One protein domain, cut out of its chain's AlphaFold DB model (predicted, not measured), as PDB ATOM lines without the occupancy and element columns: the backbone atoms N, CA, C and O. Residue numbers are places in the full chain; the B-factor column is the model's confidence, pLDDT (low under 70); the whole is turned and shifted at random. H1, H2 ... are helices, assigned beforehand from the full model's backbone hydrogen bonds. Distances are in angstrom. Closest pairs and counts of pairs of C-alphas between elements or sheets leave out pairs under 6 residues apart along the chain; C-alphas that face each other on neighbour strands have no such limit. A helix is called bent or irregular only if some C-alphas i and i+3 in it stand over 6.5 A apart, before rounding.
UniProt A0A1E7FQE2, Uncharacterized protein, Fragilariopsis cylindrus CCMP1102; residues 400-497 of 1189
ATOM      1  N   ASP A 400     194.944 143.882 260.931       92.44
ATOM      2  CA  ASP A 400     193.711 143.812 261.719       92.44
ATOM      3  C   ASP A 400     192.648 144.800 261.214       92.44
ATOM      4  O   ASP A 400     191.454 144.493 261.280       92.44
ATOM      5  N   TYR A 401     193.028 145.924 260.590       93.31
ATOM      6  CA  TYR A 401     192.073 146.750 259.837       93.31
ATOM      7  C   TYR A 401     191.481 145.947 258.667       93.31
ATOM      8  O   TYR A 401     190.260 145.892 258.515       93.31
ATOM      9  N   ILE A 402     192.314 145.284 257.857       92.38
ATOM     10  CA  ILE A 402     191.851 144.489 256.703       92.38
ATOM     11  C   ILE A 402     190.930 143.348 257.169       92.38
ATOM     12  O   ILE A 402     189.839 143.177 256.621       92.38
ATOM     13  N   LYS A 403     191.317 142.626 258.225       94.88
ATOM     14  CA  LYS A 403     190.530 141.569 258.886       94.88
ATOM     15  C   LYS A 403     189.177 142.089 259.390       94.88
ATOM     16  O   LYS A 403     188.136 141.555 259.002       94.88
ATOM     17  N   LYS A 404     189.170 143.180 260.171       95.50
ATOM     18  CA  LYS A 404     187.961 143.812 260.739       95.50
ATOM     19  C   LYS A 404     186.997 144.293 259.652       95.50
ATOM     20  O   LYS A 404     185.784 144.168 259.812       95.50
ATOM     21  N   ARG A 405     187.504 144.796 258.518       95.00
ATOM     22  CA  ARG A 405     186.656 145.231 257.394       95.00
ATOM     23  C   ARG A 405     186.179 144.085 256.500       95.00
ATOM     24  O   ARG A 405     185.021 144.115 256.102       95.00
ATOM     25  N   LEU A 406     186.983 143.049 256.237       93.69
ATOM     26  CA  LEU A 406     186.511 141.849 255.525       93.69
ATOM     27  C   LEU A 406     185.412 141.121 256.316       93.69
ATOM     28  O   LEU A 406     184.379 140.775 255.745       93.69
ATOM     29  N   HIS A 407     185.585 140.974 257.633       95.00
ATOM     30  CA  HIS A 407     184.547 140.436 258.514       95.00
ATOM     31  C   HIS A 407     183.314 141.361 258.581       95.00
ATOM     32  O   HIS A 407     182.180 140.891 258.584       95.00
ATOM     33  N   GLY A 408     183.510 142.684 258.534       93.44
ATOM     34  CA  GLY A 408     182.424 143.659 258.405       93.44
ATOM     35  C   GLY A 408     181.621 143.530 257.102       93.44
ATOM     36  O   GLY A 408     180.394 143.583 257.145       93.44
ATOM     37  N   ILE A 409     182.284 143.316 255.958       92.06
ATOM     38  CA  ILE A 409     181.619 143.059 254.667       92.06
ATOM     39  C   ILE A 409     180.832 141.745 254.732       92.06
ATOM     40  O   ILE A 409     179.693 141.706 254.271       92.06
ATOM     41  N   TYR A 410     181.392 140.697 255.346       93.50
ATOM     42  CA  TYR A 410     180.691 139.429 255.565       93.50
ATOM     43  C   TYR A 410     179.429 139.610 256.426       93.50
ATOM     44  O   TYR A 410     178.334 139.277 255.977       93.50
ATOM     45  N   LYS A 411     179.542 140.238 257.607       93.81
ATOM     46  CA  LYS A 411     178.396 140.519 258.495       93.81
ATOM     47  C   LYS A 411     177.345 141.436 257.848       93.81
ATOM     48  O   LYS A 411     176.170 141.347 258.187       93.81
ATOM     49  N   HIS A 412     177.740 142.296 256.907       92.69
ATOM     50  CA  HIS A 412     176.806 143.102 256.120       92.69
ATOM     51  C   HIS A 412     176.107 142.289 255.022       92.69
ATOM     52  O   HIS A 412     174.902 142.439 254.851       92.69
ATOM     53  N   ALA A 413     176.819 141.418 254.301       89.50
ATOM     54  CA  ALA A 413     176.214 140.538 253.300       89.50
ATOM     55  C   ALA A 413     175.224 139.550 253.942       89.50
ATOM     56  O   ALA A 413     174.138 139.352 253.413       89.50
ATOM     57  N   CYS A 414     175.561 138.996 255.110       87.31
ATOM     58  CA  CYS A 414     174.706 138.080 255.870       87.31
ATOM     59  C   CYS A 414     173.577 138.762 256.670       87.31
ATOM     60  O   CYS A 414     172.947 138.105 257.493       87.31
ATOM     61  N   ASN A 415     173.307 140.054 256.454       89.38
ATOM     62  CA  ASN A 415     172.095 140.688 256.972       89.38
ATOM     63  C   ASN A 415     170.913 140.376 256.041       89.38
ATOM     64  O   ASN A 415     171.023 140.568 254.832       89.38
ATOM     65  N   GLU A 416     169.784 139.950 256.607       73.62
ATOM     66  CA  GLU A 416     168.568 139.542 255.880       73.62
ATOM     67  C   GLU A 416     168.149 140.552 254.802       73.62
ATOM     68  O   GLU A 416     167.901 140.180 253.655       73.62
ATOM     69  N   LYS A 417     168.191 141.855 255.122       84.56
ATOM     70  CA  LYS A 417     167.783 142.946 254.217       84.56
ATOM     71  C   LYS A 417     168.648 143.072 252.951       84.56
ATOM     72  O   LYS A 417     168.272 143.797 252.035       84.56
ATOM     73  N   ASN A 418     169.789 142.383 252.888       83.62
ATOM     74  CA  ASN A 418     170.725 142.398 251.761       83.62
ATOM     75  C   ASN A 418     170.673 141.131 250.881       83.62
ATOM     76  O   ASN A 418     171.446 141.043 249.923       83.62
ATOM     77  N   ASN A 419     169.802 140.150 251.171       82.19
ATOM     78  CA  ASN A 419     169.631 138.921 250.372       82.19
ATOM     79  C   ASN A 419     170.965 138.234 249.991       82.19
ATOM     80  O   ASN A 419     171.170 137.828 248.844       82.19
ATOM     81  N   TYR A 420     171.911 138.176 250.936       78.56
ATOM     82  CA  TYR A 420     173.253 137.596 250.771       78.56
ATOM     83  C   TYR A 420     174.100 138.174 249.624       78.56
ATOM     84  O   TYR A 420     175.120 137.599 249.243       78.56
ATOM     85  N   THR A 421     173.726 139.341 249.091       77.56
ATOM     86  CA  THR A 421     174.420 139.995 247.979       77.56
ATOM     87  C   THR A 421     175.593 140.833 248.509       77.56
ATOM     88  O   THR A 421     175.365 141.823 249.210       77.56
ATOM     89  N   PRO A 422     176.864 140.505 248.191       76.50
ATOM     90  CA  PRO A 422     178.031 141.193 248.745       76.50
ATOM     91  C   PRO A 422     178.298 142.551 248.076       76.50
ATOM     92  O   PRO A 422     179.288 142.756 247.369       76.50
ATOM     93  N   CYS A 423     177.420 143.520 248.316       88.75
ATOM     94  CA  CYS A 423     177.573 144.866 247.792       88.75
ATOM     95  C   CYS A 423     178.589 145.672 248.620       88.75
ATOM     96  O   CYS A 423     178.242 146.424 249.533       88.75
ATOM     97  N   ILE A 424     179.871 145.564 248.252       89.56
ATOM     98  CA  ILE A 424     180.975 146.356 248.834       89.56
ATOM     99  C   ILE A 424     180.651 147.859 248.803       89.56
ATOM    100  O   ILE A 424     181.035 148.596 249.703       89.56
ATOM    101  N   GLN A 425     179.913 148.327 247.792       92.75
ATOM    102  CA  GLN A 425     179.499 149.724 247.682       92.75
ATOM    103  C   GLN A 425     178.475 150.137 248.749       92.75
ATOM    104  O   GLN A 425     178.617 151.226 249.297       92.75
ATOM    105  N   GLN A 426     177.492 149.292 249.083       93.50
ATOM    106  CA  GLN A 426     176.557 149.554 250.187       93.50
ATOM    107  C   GLN A 426     177.271 149.482 251.542       93.50
ATOM    108  O   GLN A 426     177.114 150.403 252.343       93.50
ATOM    109  N   TYR A 427     178.138 148.480 251.755       95.12
ATOM    110  CA  TYR A 427     178.975 148.411 252.957       95.12
ATOM    111  C   TYR A 427     179.820 149.677 253.119       95.12
ATOM    112  O   TYR A 427     179.745 150.350 254.143       95.12
ATOM    113  N   CYS A 428     180.598 150.043 252.095       93.88
ATOM    114  CA  CYS A 428     181.483 151.196 252.177       93.88
ATOM    115  C   CYS A 428     180.708 152.513 252.331       93.88
ATOM    116  O   CYS A 428     181.155 153.352 253.104       93.88
ATOM    117  N   LYS A 429     179.551 152.693 251.673       95.25
ATOM    118  CA  LYS A 429     178.682 153.864 251.905       95.25
ATOM    119  C   LYS A 429     178.209 153.933 253.359       95.25
ATOM    120  O   LYS A 429     178.400 154.956 254.004       95.25
ATOM    121  N   LYS A 430     177.675 152.830 253.902       95.25
ATOM    122  CA  LYS A 430     177.183 152.763 255.291       95.25
ATOM    123  C   LYS A 430     178.283 152.975 256.345       95.25
ATOM    124  O   LYS A 430     177.976 153.357 257.465       95.25
ATOM    125  N   VAL A 431     179.543 152.695 256.009       95.19
ATOM    126  CA  VAL A 431     180.658 152.624 256.975       95.19
ATOM    127  C   VAL A 431     181.666 153.775 256.859       95.19
ATOM    128  O   VAL A 431     182.416 154.009 257.805       95.19
ATOM    129  N   TYR A 432     181.702 154.493 255.732       93.50
ATOM    130  CA  TYR A 432     182.672 155.567 255.476       93.50
ATOM    131  C   TYR A 432     182.051 156.877 254.958       93.50
ATOM    132  O   TYR A 432     182.808 157.784 254.606       93.50
ATOM    133  N   GLY A 433     180.718 156.975 254.867       96.00
ATOM    134  CA  GLY A 433     180.034 158.155 254.324       96.00
ATOM    135  C   GLY A 433     180.550 158.515 252.929       96.00
ATOM    136  O   GLY A 433     180.815 157.634 252.110       96.00
ATOM    137  N   ASP A 434     180.780 159.797 252.669       93.56
ATOM    138  CA  ASP A 434     181.250 160.300 251.368       93.56
ATOM    139  C   ASP A 434     182.667 159.823 251.010       93.56
ATOM    140  O   ASP A 434     183.011 159.645 249.839       93.56
ATOM    141  N   SER A 435     183.473 159.465 252.016       92.12
ATOM    142  CA  SER A 435     184.783 158.828 251.827       92.12
ATOM    143  C   SER A 435     184.704 157.362 251.363       92.12
ATOM    144  O   SER A 435     185.740 156.685 251.280       92.12
ATOM    145  N   PHE A 436     183.514 156.838 251.031       94.81
ATOM    146  CA  PHE A 436     183.346 155.452 250.589       94.81
ATOM    147  C   PHE A 436     184.156 155.102 249.343       94.81
ATOM    148  O   PHE A 436     184.652 153.984 249.272       94.81
ATOM    149  N   GLU A 437     184.326 156.001 248.369       91.81
ATOM    150  CA  GLU A 437     184.939 155.637 247.081       91.81
ATOM    151  C   GLU A 437     186.431 155.289 247.214       91.81
ATOM    152  O   GLU A 437     186.914 154.319 246.619       91.81
ATOM    153  N   LYS A 438     187.147 156.028 248.072       90.56
ATOM    154  CA  LYS A 438     188.561 155.790 248.407       90.56
ATOM    155  C   LYS A 438     188.743 154.399 249.031       90.56
ATOM    156  O   LYS A 438     189.626 153.643 248.625       90.56
ATOM    157  N   HIS A 439     187.843 154.036 249.947       90.38
ATOM    158  CA  HIS A 439     187.834 152.741 250.626       90.38
ATOM    159  C   HIS A 439     187.290 151.601 249.744       90.38
ATOM    160  O   HIS A 439     187.829 150.499 249.788       90.38
ATOM    161  N   ARG A 440     186.292 151.852 248.880       94.00
ATOM    162  CA  ARG A 440     185.674 150.866 247.968       94.00
ATOM    163  C   ARG A 440     186.715 150.260 247.035       94.00
ATOM    164  O   ARG A 440     186.764 149.042 246.891       94.00
ATOM    165  N   ARG A 441     187.585 151.085 246.439       90.12
ATOM    166  CA  ARG A 441     188.656 150.616 245.535       90.12
ATOM    167  C   ARG A 441     189.677 149.732 246.256       90.12
ATOM    168  O   ARG A 441     190.063 148.689 245.730       90.12
ATOM    169  N   GLN A 442     190.076 150.116 247.470       89.62
ATOM    170  CA  GLN A 442     191.001 149.341 248.302       89.62
ATOM    171  C   GLN A 442     190.366 148.020 248.764       89.62
ATOM    172  O   GLN A 442     190.947 146.951 248.585       89.62
ATOM    173  N   MET A 443     189.138 148.064 249.281       91.69
ATOM    174  CA  MET A 443     188.442 146.883 249.793       91.69
ATOM    175  C   MET A 443     188.038 145.904 248.696       91.69
ATOM    176  O   MET A 443     188.168 144.703 248.904       91.69
ATOM    177  N   ASN A 444     187.656 146.377 247.506       93.56
ATOM    178  CA  ASN A 444     187.372 145.501 246.369       93.56
ATOM    179  C   ASN A 444     188.599 144.668 245.954       93.56
ATOM    180  O   ASN A 444     188.461 143.488 245.629       93.56
ATOM    181  N   LYS A 445     189.812 145.236 246.040       93.56
ATOM    182  CA  LYS A 445     191.061 144.491 245.815       93.56
ATOM    183  C   LYS A 445     191.205 143.341 246.817       93.56
ATOM    184  O   LYS A 445     191.388 142.203 246.395       93.56
ATOM    185  N   HIS A 446     191.076 143.617 248.116       94.12
ATOM    186  CA  HIS A 446     191.212 142.590 249.156       94.12
ATOM    187  C   HIS A 446     190.084 141.547 249.114       94.12
ATOM    188  O   HIS A 446     190.359 140.356 249.191       94.12
ATOM    189  N   PHE A 447     188.834 141.966 248.906       92.44
ATOM    190  CA  PHE A 447     187.663 141.088 248.812       92.44
ATOM    191  C   PHE A 447     187.697 140.166 247.578       92.44
ATOM    192  O   PHE A 447     187.315 138.998 247.650       92.44
ATOM    193  N   THR A 448     188.209 140.663 246.446       91.06
ATOM    194  CA  THR A 448     188.431 139.838 245.246       91.06
ATOM    195  C   THR A 448     189.583 138.849 245.453       91.06
ATOM    196  O   THR A 448     189.500 137.702 245.010       91.06
ATOM    197  N   GLN A 449     190.659 139.274 246.126       92.94
ATOM    198  CA  GLN A 449     191.837 138.439 246.387       92.94
ATOM    199  C   GLN A 449     191.602 137.364 247.455       92.94
ATOM    200  O   GLN A 449     192.117 136.261 247.299       92.94
ATOM    201  N   SER A 450     190.809 137.647 248.491       91.81
ATOM    202  CA  SER A 450     190.471 136.679 249.544       91.81
ATOM    203  C   SER A 450     189.547 135.562 249.067       91.81
ATOM    204  O   SER A 450     189.385 134.567 249.760       91.81
ATOM    205  N   GLY A 451     188.918 135.712 247.896       90.31
ATOM    206  CA  GLY A 451     187.953 134.746 247.374       90.31
ATOM    207  C   GLY A 451     186.590 134.774 248.073       90.31
ATOM    208  O   GLY A 451     185.712 134.023 247.656       90.31
ATOM    209  N   LEU A 452     186.384 135.662 249.055       87.00
ATOM    210  CA  LEU A 452     185.175 135.756 249.885       87.00
ATOM    211  C   LEU A 452     183.882 135.909 249.061       87.00
ATOM    212  O   LEU A 452     182.861 135.325 249.417       87.00
ATOM    213  N   LEU A 453     183.954 136.584 247.905       88.12
ATOM    214  CA  LEU A 453     182.877 136.623 246.906       88.12
ATOM    215  C   LEU A 453     182.335 135.222 246.571       88.12
ATOM    216  O   LEU A 453     181.132 135.009 246.600       88.12
ATOM    217  N   LYS A 454     183.220 134.249 246.322       86.56
ATOM    218  CA  LYS A 454     182.859 132.884 245.902       86.56
ATOM    219  C   LYS A 454     182.302 132.031 247.040       86.56
ATOM    220  O   LYS A 454     181.619 131.049 246.774       86.56
ATOM    221  N   LEU A 455     182.623 132.366 248.292       84.69
ATOM    222  CA  LEU A 455     182.050 131.704 249.470       84.69
ATOM    223  C   LEU A 455     180.596 132.148 249.673       84.69
ATOM    224  O   LEU A 455     179.729 131.323 249.950       84.69
ATOM    225  N   LEU A 456     180.335 133.444 249.460       82.62
ATOM    226  CA  LEU A 456     178.998 134.034 249.519       82.62
ATOM    227  C   LEU A 456     178.137 133.633 248.307       82.62
ATOM    228  O   LEU A 456     176.996 133.229 248.495       82.62
ATOM    229  N   GLU A 457     178.695 133.608 247.089       82.12
ATOM    230  CA  GLU A 457     178.040 133.033 245.893       82.12
ATOM    231  C   GLU A 457     177.620 131.565 246.101       82.12
ATOM    232  O   GLU A 457     176.584 131.145 245.591       82.12
ATOM    233  N   LYS A 458     178.408 130.787 246.858       82.56
ATOM    234  CA  LYS A 458     178.110 129.391 247.220       82.56
ATOM    235  C   LYS A 458     177.065 129.231 248.339       82.56
ATOM    236  O   LYS A 458     176.753 128.094 248.678       82.56
ATOM    237  N   ARG A 459     176.557 130.317 248.939       72.69
ATOM    238  CA  ARG A 459     175.608 130.288 250.071       72.69
ATOM    239  C   ARG A 459     176.062 129.437 251.275       72.69
ATOM    240  O   ARG A 459     175.254 128.792 251.936       72.69
ATOM    241  N   LEU A 460     177.362 129.446 251.593       68.25
ATOM    242  CA  LEU A 460     177.943 128.692 252.720       68.25
ATOM    243  C   LEU A 460     177.640 129.348 254.087       68.25
ATOM    244  O   LEU A 460     178.548 129.739 254.818       68.25
ATOM    245  N   HIS A 461     176.358 129.492 254.426       56.62
ATOM    246  CA  HIS A 461     175.892 130.248 255.594       56.62
ATOM    247  C   HIS A 461     176.032 129.488 256.920       56.62
ATOM    248  O   HIS A 461     176.356 130.092 257.940       56.62
ATOM    249  N   PHE A 462     175.865 128.162 256.907       52.66
ATOM    250  CA  PHE A 462     175.912 127.326 258.115       52.66
ATOM    251  C   PHE A 462     177.299 127.258 258.777       52.66
ATOM    252  O   PHE A 462     177.409 126.931 259.953       52.66
ATOM    253  N   ASN A 463     178.366 127.620 258.055       67.25
ATOM    254  CA  ASN A 463     179.749 127.504 258.517       67.25
ATOM    255  C   ASN A 463     180.455 128.869 258.648       67.25
ATOM    256  O   ASN A 463     181.506 129.119 258.047       67.25
ATOM    257  N   ASN A 464     179.924 129.731 259.525       77.12
ATOM    258  CA  ASN A 464     180.561 130.992 259.953       77.12
ATOM    259  C   ASN A 464     182.049 130.824 260.341       77.12
ATOM    260  O   ASN A 464     182.866 131.713 260.080       77.12
ATOM    261  N   ARG A 465     182.412 129.669 260.919       82.50
ATOM    262  CA  ARG A 465     183.794 129.298 261.270       82.50
ATOM    263  C   ARG A 465     184.704 129.192 260.039       82.50
ATOM    264  O   ARG A 465     185.775 129.789 260.042       82.50
ATOM    265  N   ILE A 466     184.262 128.516 258.971       86.88
ATOM    266  CA  ILE A 466     185.046 128.343 257.731       86.88
ATOM    267  C   ILE A 466     185.315 129.697 257.068       86.88
ATOM    268  O   ILE A 466     186.440 129.969 256.654       86.88
ATOM    269  N   VAL A 467     184.309 130.575 256.996       87.19
ATOM    270  CA  VAL A 467     184.493 131.903 256.390       87.19
ATOM    271  C   VAL A 467     185.426 132.780 257.234       87.19
ATOM    272  O   VAL A 467     186.255 133.503 256.682       87.19
ATOM    273  N   THR A 468     185.346 132.681 258.564       87.94
ATOM    274  CA  THR A 468     186.219 133.430 259.481       87.94
ATOM    275  C   THR A 468     187.677 132.969 259.389       87.94
ATOM    276  O   THR A 468     188.562 133.813 259.234       87.94
ATOM    277  N   GLU A 469     187.937 131.656 259.378       90.88
ATOM    278  CA  GLU A 469     189.289 131.123 259.156       90.88
ATOM    279  C   GLU A 469     189.813 131.475 257.755       90.88
ATOM    280  O   GLU A 469     190.937 131.948 257.630       90.88
ATOM    281  N   HIS A 470     188.999 131.392 256.695       92.19
ATOM    282  CA  HIS A 470     189.447 131.777 255.349       92.19
ATOM    283  C   HIS A 470     189.806 133.279 255.248       92.19
ATOM    284  O   HIS A 470     190.742 133.645 254.527       92.19
ATOM    285  N   ILE A 471     189.114 134.165 255.980       91.88
ATOM    286  CA  ILE A 471     189.498 135.584 256.097       91.88
ATOM    287  C   ILE A 471     190.842 135.722 256.831       91.88
ATOM    288  O   ILE A 471     191.707 136.467 256.368       91.88
ATOM    289  N   LYS A 472     191.037 134.991 257.932       92.75
ATOM    290  CA  LYS A 472     192.277 134.979 258.725       92.75
ATOM    291  C   LYS A 472     193.478 134.477 257.906       92.75
ATOM    292  O   LYS A 472     194.432 135.234 257.739       92.75
ATOM    293  N   THR A 473     193.381 133.308 257.269       95.69
ATOM    294  CA  THR A 473     194.437 132.751 256.400       95.69
ATOM    295  C   THR A 473     194.775 133.673 255.223       95.69
ATOM    296  O   THR A 473     195.940 133.796 254.840       95.69
ATOM    297  N   TYR A 474     193.787 134.377 254.651       96.12
ATOM    298  CA  TYR A 474     194.059 135.389 253.625       96.12
ATOM    299  C   TYR A 474     194.889 136.562 254.173       96.12
ATOM    300  O   TYR A 474     195.826 137.006 253.506       96.12
ATOM    301  N   VAL A 475     194.571 137.059 255.371       94.62
ATOM    302  CA  VAL A 475     195.314 138.158 256.005       94.62
ATOM    303  C   VAL A 475     196.738 137.720 256.362       94.62
ATOM    304  O   VAL A 475     197.679 138.430 256.024       94.62
ATOM    305  N   GLU A 476     196.925 136.529 256.931       93.94
ATOM    306  CA  GLU A 476     198.241 135.942 257.249       93.94
ATOM    307  C   GLU A 476     199.115 135.753 255.991       93.94
ATOM    308  O   GLU A 476     200.290 136.140 255.955       93.94
ATOM    309  N   SER A 477     198.520 135.248 254.905       94.62
ATOM    310  CA  SER A 477     199.172 135.144 253.593       94.62
ATOM    311  C   SER A 477     199.539 136.521 253.022       94.62
ATOM    312  O   SER A 477     200.641 136.711 252.495       94.62
ATOM    313  N   TRP A 478     198.658 137.518 253.170       95.06
ATOM    314  CA  TRP A 478     198.910 138.885 252.718       95.06
ATOM    315  C   TRP A 478     200.029 139.574 253.514       95.06
ATOM    316  O   TRP A 478     200.905 140.176 252.888       95.06
ATOM    317  N   ILE A 479     200.062 139.429 254.847       93.44
ATOM    318  CA  ILE A 479     201.169 139.891 255.707       93.44
ATOM    319  C   ILE A 479     202.488 139.322 255.183       93.44
ATOM    320  O   ILE A 479     203.411 140.073 254.871       93.44
ATOM    321  N   THR A 480     202.552 137.999 255.026       92.88
ATOM    322  CA  THR A 480     203.753 137.280 254.581       92.88
ATOM    323  C   THR A 480     204.215 137.768 253.204       92.88
ATOM    324  O   THR A 480     205.390 138.084 253.007       92.88
ATOM    325  N   GLY A 481     203.284 137.935 252.259       92.94
ATOM    326  CA  GLY A 481     203.571 138.448 250.919       92.94
ATOM    327  C   GLY A 481     203.919 139.943 250.854       92.94
ATOM    328  O   GLY A 481     204.557 140.373 249.893       92.94
ATOM    329  N   GLU A 482     203.506 140.763 251.825       91.75
ATOM    330  CA  GLU A 482     203.892 142.178 251.949       91.75
ATOM    331  C   GLU A 482     205.261 142.320 252.634       91.75
ATOM    332  O   GLU A 482     206.111 143.063 252.145       91.75
ATOM    333  N   LEU A 483     205.529 141.543 253.689       90.06
ATOM    334  CA  LEU A 483     206.847 141.448 254.326       90.06
ATOM    335  C   LEU A 483     207.906 140.918 253.353       90.06
ATOM    336  O   LEU A 483     208.982 141.504 253.262       90.06
ATOM    337  N   GLY A 484     207.593 139.887 252.561       92.50
ATOM    338  CA  GLY A 484     208.478 139.385 251.506       92.50
ATOM    339  C   GLY A 484     208.803 140.447 250.449       92.50
ATOM    340  O   GLY A 484     209.959 140.597 250.062       92.50
ATOM    341  N   ARG A 485     207.822 141.268 250.040       92.12
ATOM    342  CA  ARG A 485     208.060 142.401 249.124       92.12
ATOM    343  C   ARG A 485     208.862 143.535 249.770       92.12
ATOM    344  O   ARG A 485     209.689 144.135 249.090       92.12
ATOM    345  N   LYS A 486     208.677 143.809 251.067       91.88
ATOM    346  CA  LYS A 486     209.505 144.769 251.820       91.88
ATOM    347  C   LYS A 486     210.954 144.285 251.970       91.88
ATOM    348  O   LYS A 486     211.861 145.085 251.764       91.88
ATOM    349  N   ARG A 487     211.171 142.994 252.258       92.81
ATOM    350  CA  ARG A 487     212.500 142.355 252.289       92.81
ATOM    351  C   ARG A 487     213.177 142.421 250.921       92.81
ATOM    352  O   ARG A 487     214.207 143.075 250.818       92.81
ATOM    353  N   LYS A 488     212.516 141.944 249.858       94.94
ATOM    354  CA  LYS A 488     213.033 142.023 248.481       94.94
ATOM    355  C   LYS A 488     213.378 143.453 248.055       94.94
ATOM    356  O   LYS A 488     214.435 143.668 247.481       94.94
ATOM    357  N   LYS A 489     212.553 144.453 248.397       95.94
ATOM    358  CA  LYS A 489     212.875 145.863 248.112       95.94
ATOM    359  C   LYS A 489     214.064 146.383 248.940       95.94
ATOM    360  O   LYS A 489     214.824 147.208 248.441       95.94
ATOM    361  N   LYS A 490     214.244 145.922 250.186       96.00
ATOM    362  CA  LYS A 490     215.429 146.239 251.009       96.00
ATOM    363  C   LYS A 490     216.691 145.579 250.441       96.00
ATOM    364  O   LYS A 490     217.726 146.228 250.397       96.00
ATOM    365  N   GLU A 491     216.593 144.338 249.972       96.56
ATOM    366  CA  GLU A 491     217.670 143.595 249.301       96.56
ATOM    367  C   GLU A 491     218.054 144.250 247.965       96.56
ATOM    368  O   GLU A 491     219.231 144.495 247.724       96.56
ATOM    369  N   GLU A 492     217.078 144.631 247.135       96.12
ATOM    370  CA  GLU A 492     217.293 145.385 245.891       96.12
ATOM    371  C   GLU A 492     217.947 146.750 246.150       96.12
ATOM    372  O   GLU A 492     218.878 147.129 245.441       96.12
ATOM    373  N   ALA A 493     217.510 147.475 247.186       95.75
ATOM    374  CA  ALA A 493     218.121 148.742 247.582       95.75
ATOM    375  C   ALA A 493     219.545 148.560 248.137       95.75
ATOM    376  O   ALA A 493     220.427 149.357 247.823       95.75
ATOM    377  N   ALA A 494     219.797 147.503 248.916       95.94
ATOM    378  CA  ALA A 494     221.126 147.169 249.422       95.94
ATOM    379  C   ALA A 494     222.078 146.751 248.289       95.94
ATOM    380  O   ALA A 494     223.217 147.206 248.256       95.94
ATOM    381  N   ALA A 495     221.605 145.960 247.321       94.81
ATOM    382  CA  ALA A 495     222.367 145.586 246.132       94.81
ATOM    383  C   ALA A 495     222.660 146.797 245.228       94.81
ATOM    384  O   ALA A 495     223.770 146.924 244.713       94.81
ATOM    385  N   ALA A 496     221.707 147.724 245.078       94.88
ATOM    386  CA  ALA A 496     221.929 148.983 244.369       94.88
ATOM    387  C   ALA A 496     222.970 149.869 245.080       94.88
ATOM    388  O   ALA A 496     223.872 150.390 244.426       94.88
ATOM    389  N   ALA A 497     222.902 149.986 246.410       94.69
ATOM    390  CA  ALA A 497     223.879 150.730 247.207       94.69
ATOM    391  C   ALA A 497     225.278 150.081 247.184       94.69
ATOM    392  O   ALA A 497     226.279 150.785 247.071       94.69
TER     393      ALA A 497
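Overview. This is residues 400 to 497 of the 1189 residues of an uncharacterized protein of Fragilariopsis cylindrus CCMP1102 (UniProt A0A1E7FQE2). A compact head of helices has one long helix, H4, running out of it, and residues 479 to 497 of H4 stick out as a free arm that makes the long axis. In the head, the bent helix H2 folds back on itself in two arms, H1 crosses the later arm H2b near that arm's last residues, and the early part of H4 packs on H1 and makes a hairpin with the short helix H3. The printed part has 98 residues with four named helices, H1, H2, H3 and H4 in that order, and no named strand; the class is all helix. The whole is loose, with a radius of gyration of the C-alphas of 16.2 A, and elongated, spanning 57 by 33 by 19 A.

Along the chain. H1, residues 400 to 413, is 19.7 A long and begins at C-alpha 400 (193.711, 143.812, 261.719). H2, residues 424 to 449, was assigned as one helix by its hydrogen bonds but is bent: C-alphas 431 and 434 are 9.5 A apart. Its arms are H2a, residues 424 to 431, 10.3 A long, and H2b, residues 434 to 449, 24.8 A long. H2b is irregular, with C-alphas 434 and 437 7.3 A apart, and has a kink of 37 degrees near residue 441. H3, residues 452 to 457, begins at C-alpha 452 (185.175, 135.756, 249.885). H4, residues 464 to 497, is 49.3 A long and ends at C-alpha 497 (223.879, 150.730, 247.207).

Arrangement. H1 only just touches H2a, with 3 pairs of C-alphas within 8 A, the closest those of Ile 409 and Tyr 427 at 6.2 A, about perpendicular at 73 degrees. With residues 402 to 406 H1 touches residues 443 to 447 of H2b, about perpendicular at 87 degrees; the closest C-alphas are those of Leu 406 and Phe 447, 6.9 A apart. H2a and H2b touch at a steep tilt of 45 degrees, opposite ways, closest at the C-alphas of Cys 428 and Phe 436, 4.9 A. H1 also touches residues 468 to 475 of H4, closest at the C-alphas of Lys 403 and Val 475, 6.5 A, opposite ways at a shallow tilt of 34.7 degrees, only just short of steep. H3 and H4 form a helical hairpin and touch, with the C-alphas of Leu 455 and Val 467 closest at 7.3 A. H2a is apart from H3 and H4. Every O i to N i+4 pair is within hydrogen-bond range in H1, H2a, H3 and H4; in H2b 9 of 12 are.

Size, cuts and confidence. The C-alphas of Glu 416 and Ala 497 are the two farthest apart, 57.1 A. Without residues 479 to 497 the body spans 33 by 31 by 17 A. The printed part has no cut and no long link. The mean pLDDT of the printed part is 89.6, and residues 460 to 463 are under 70.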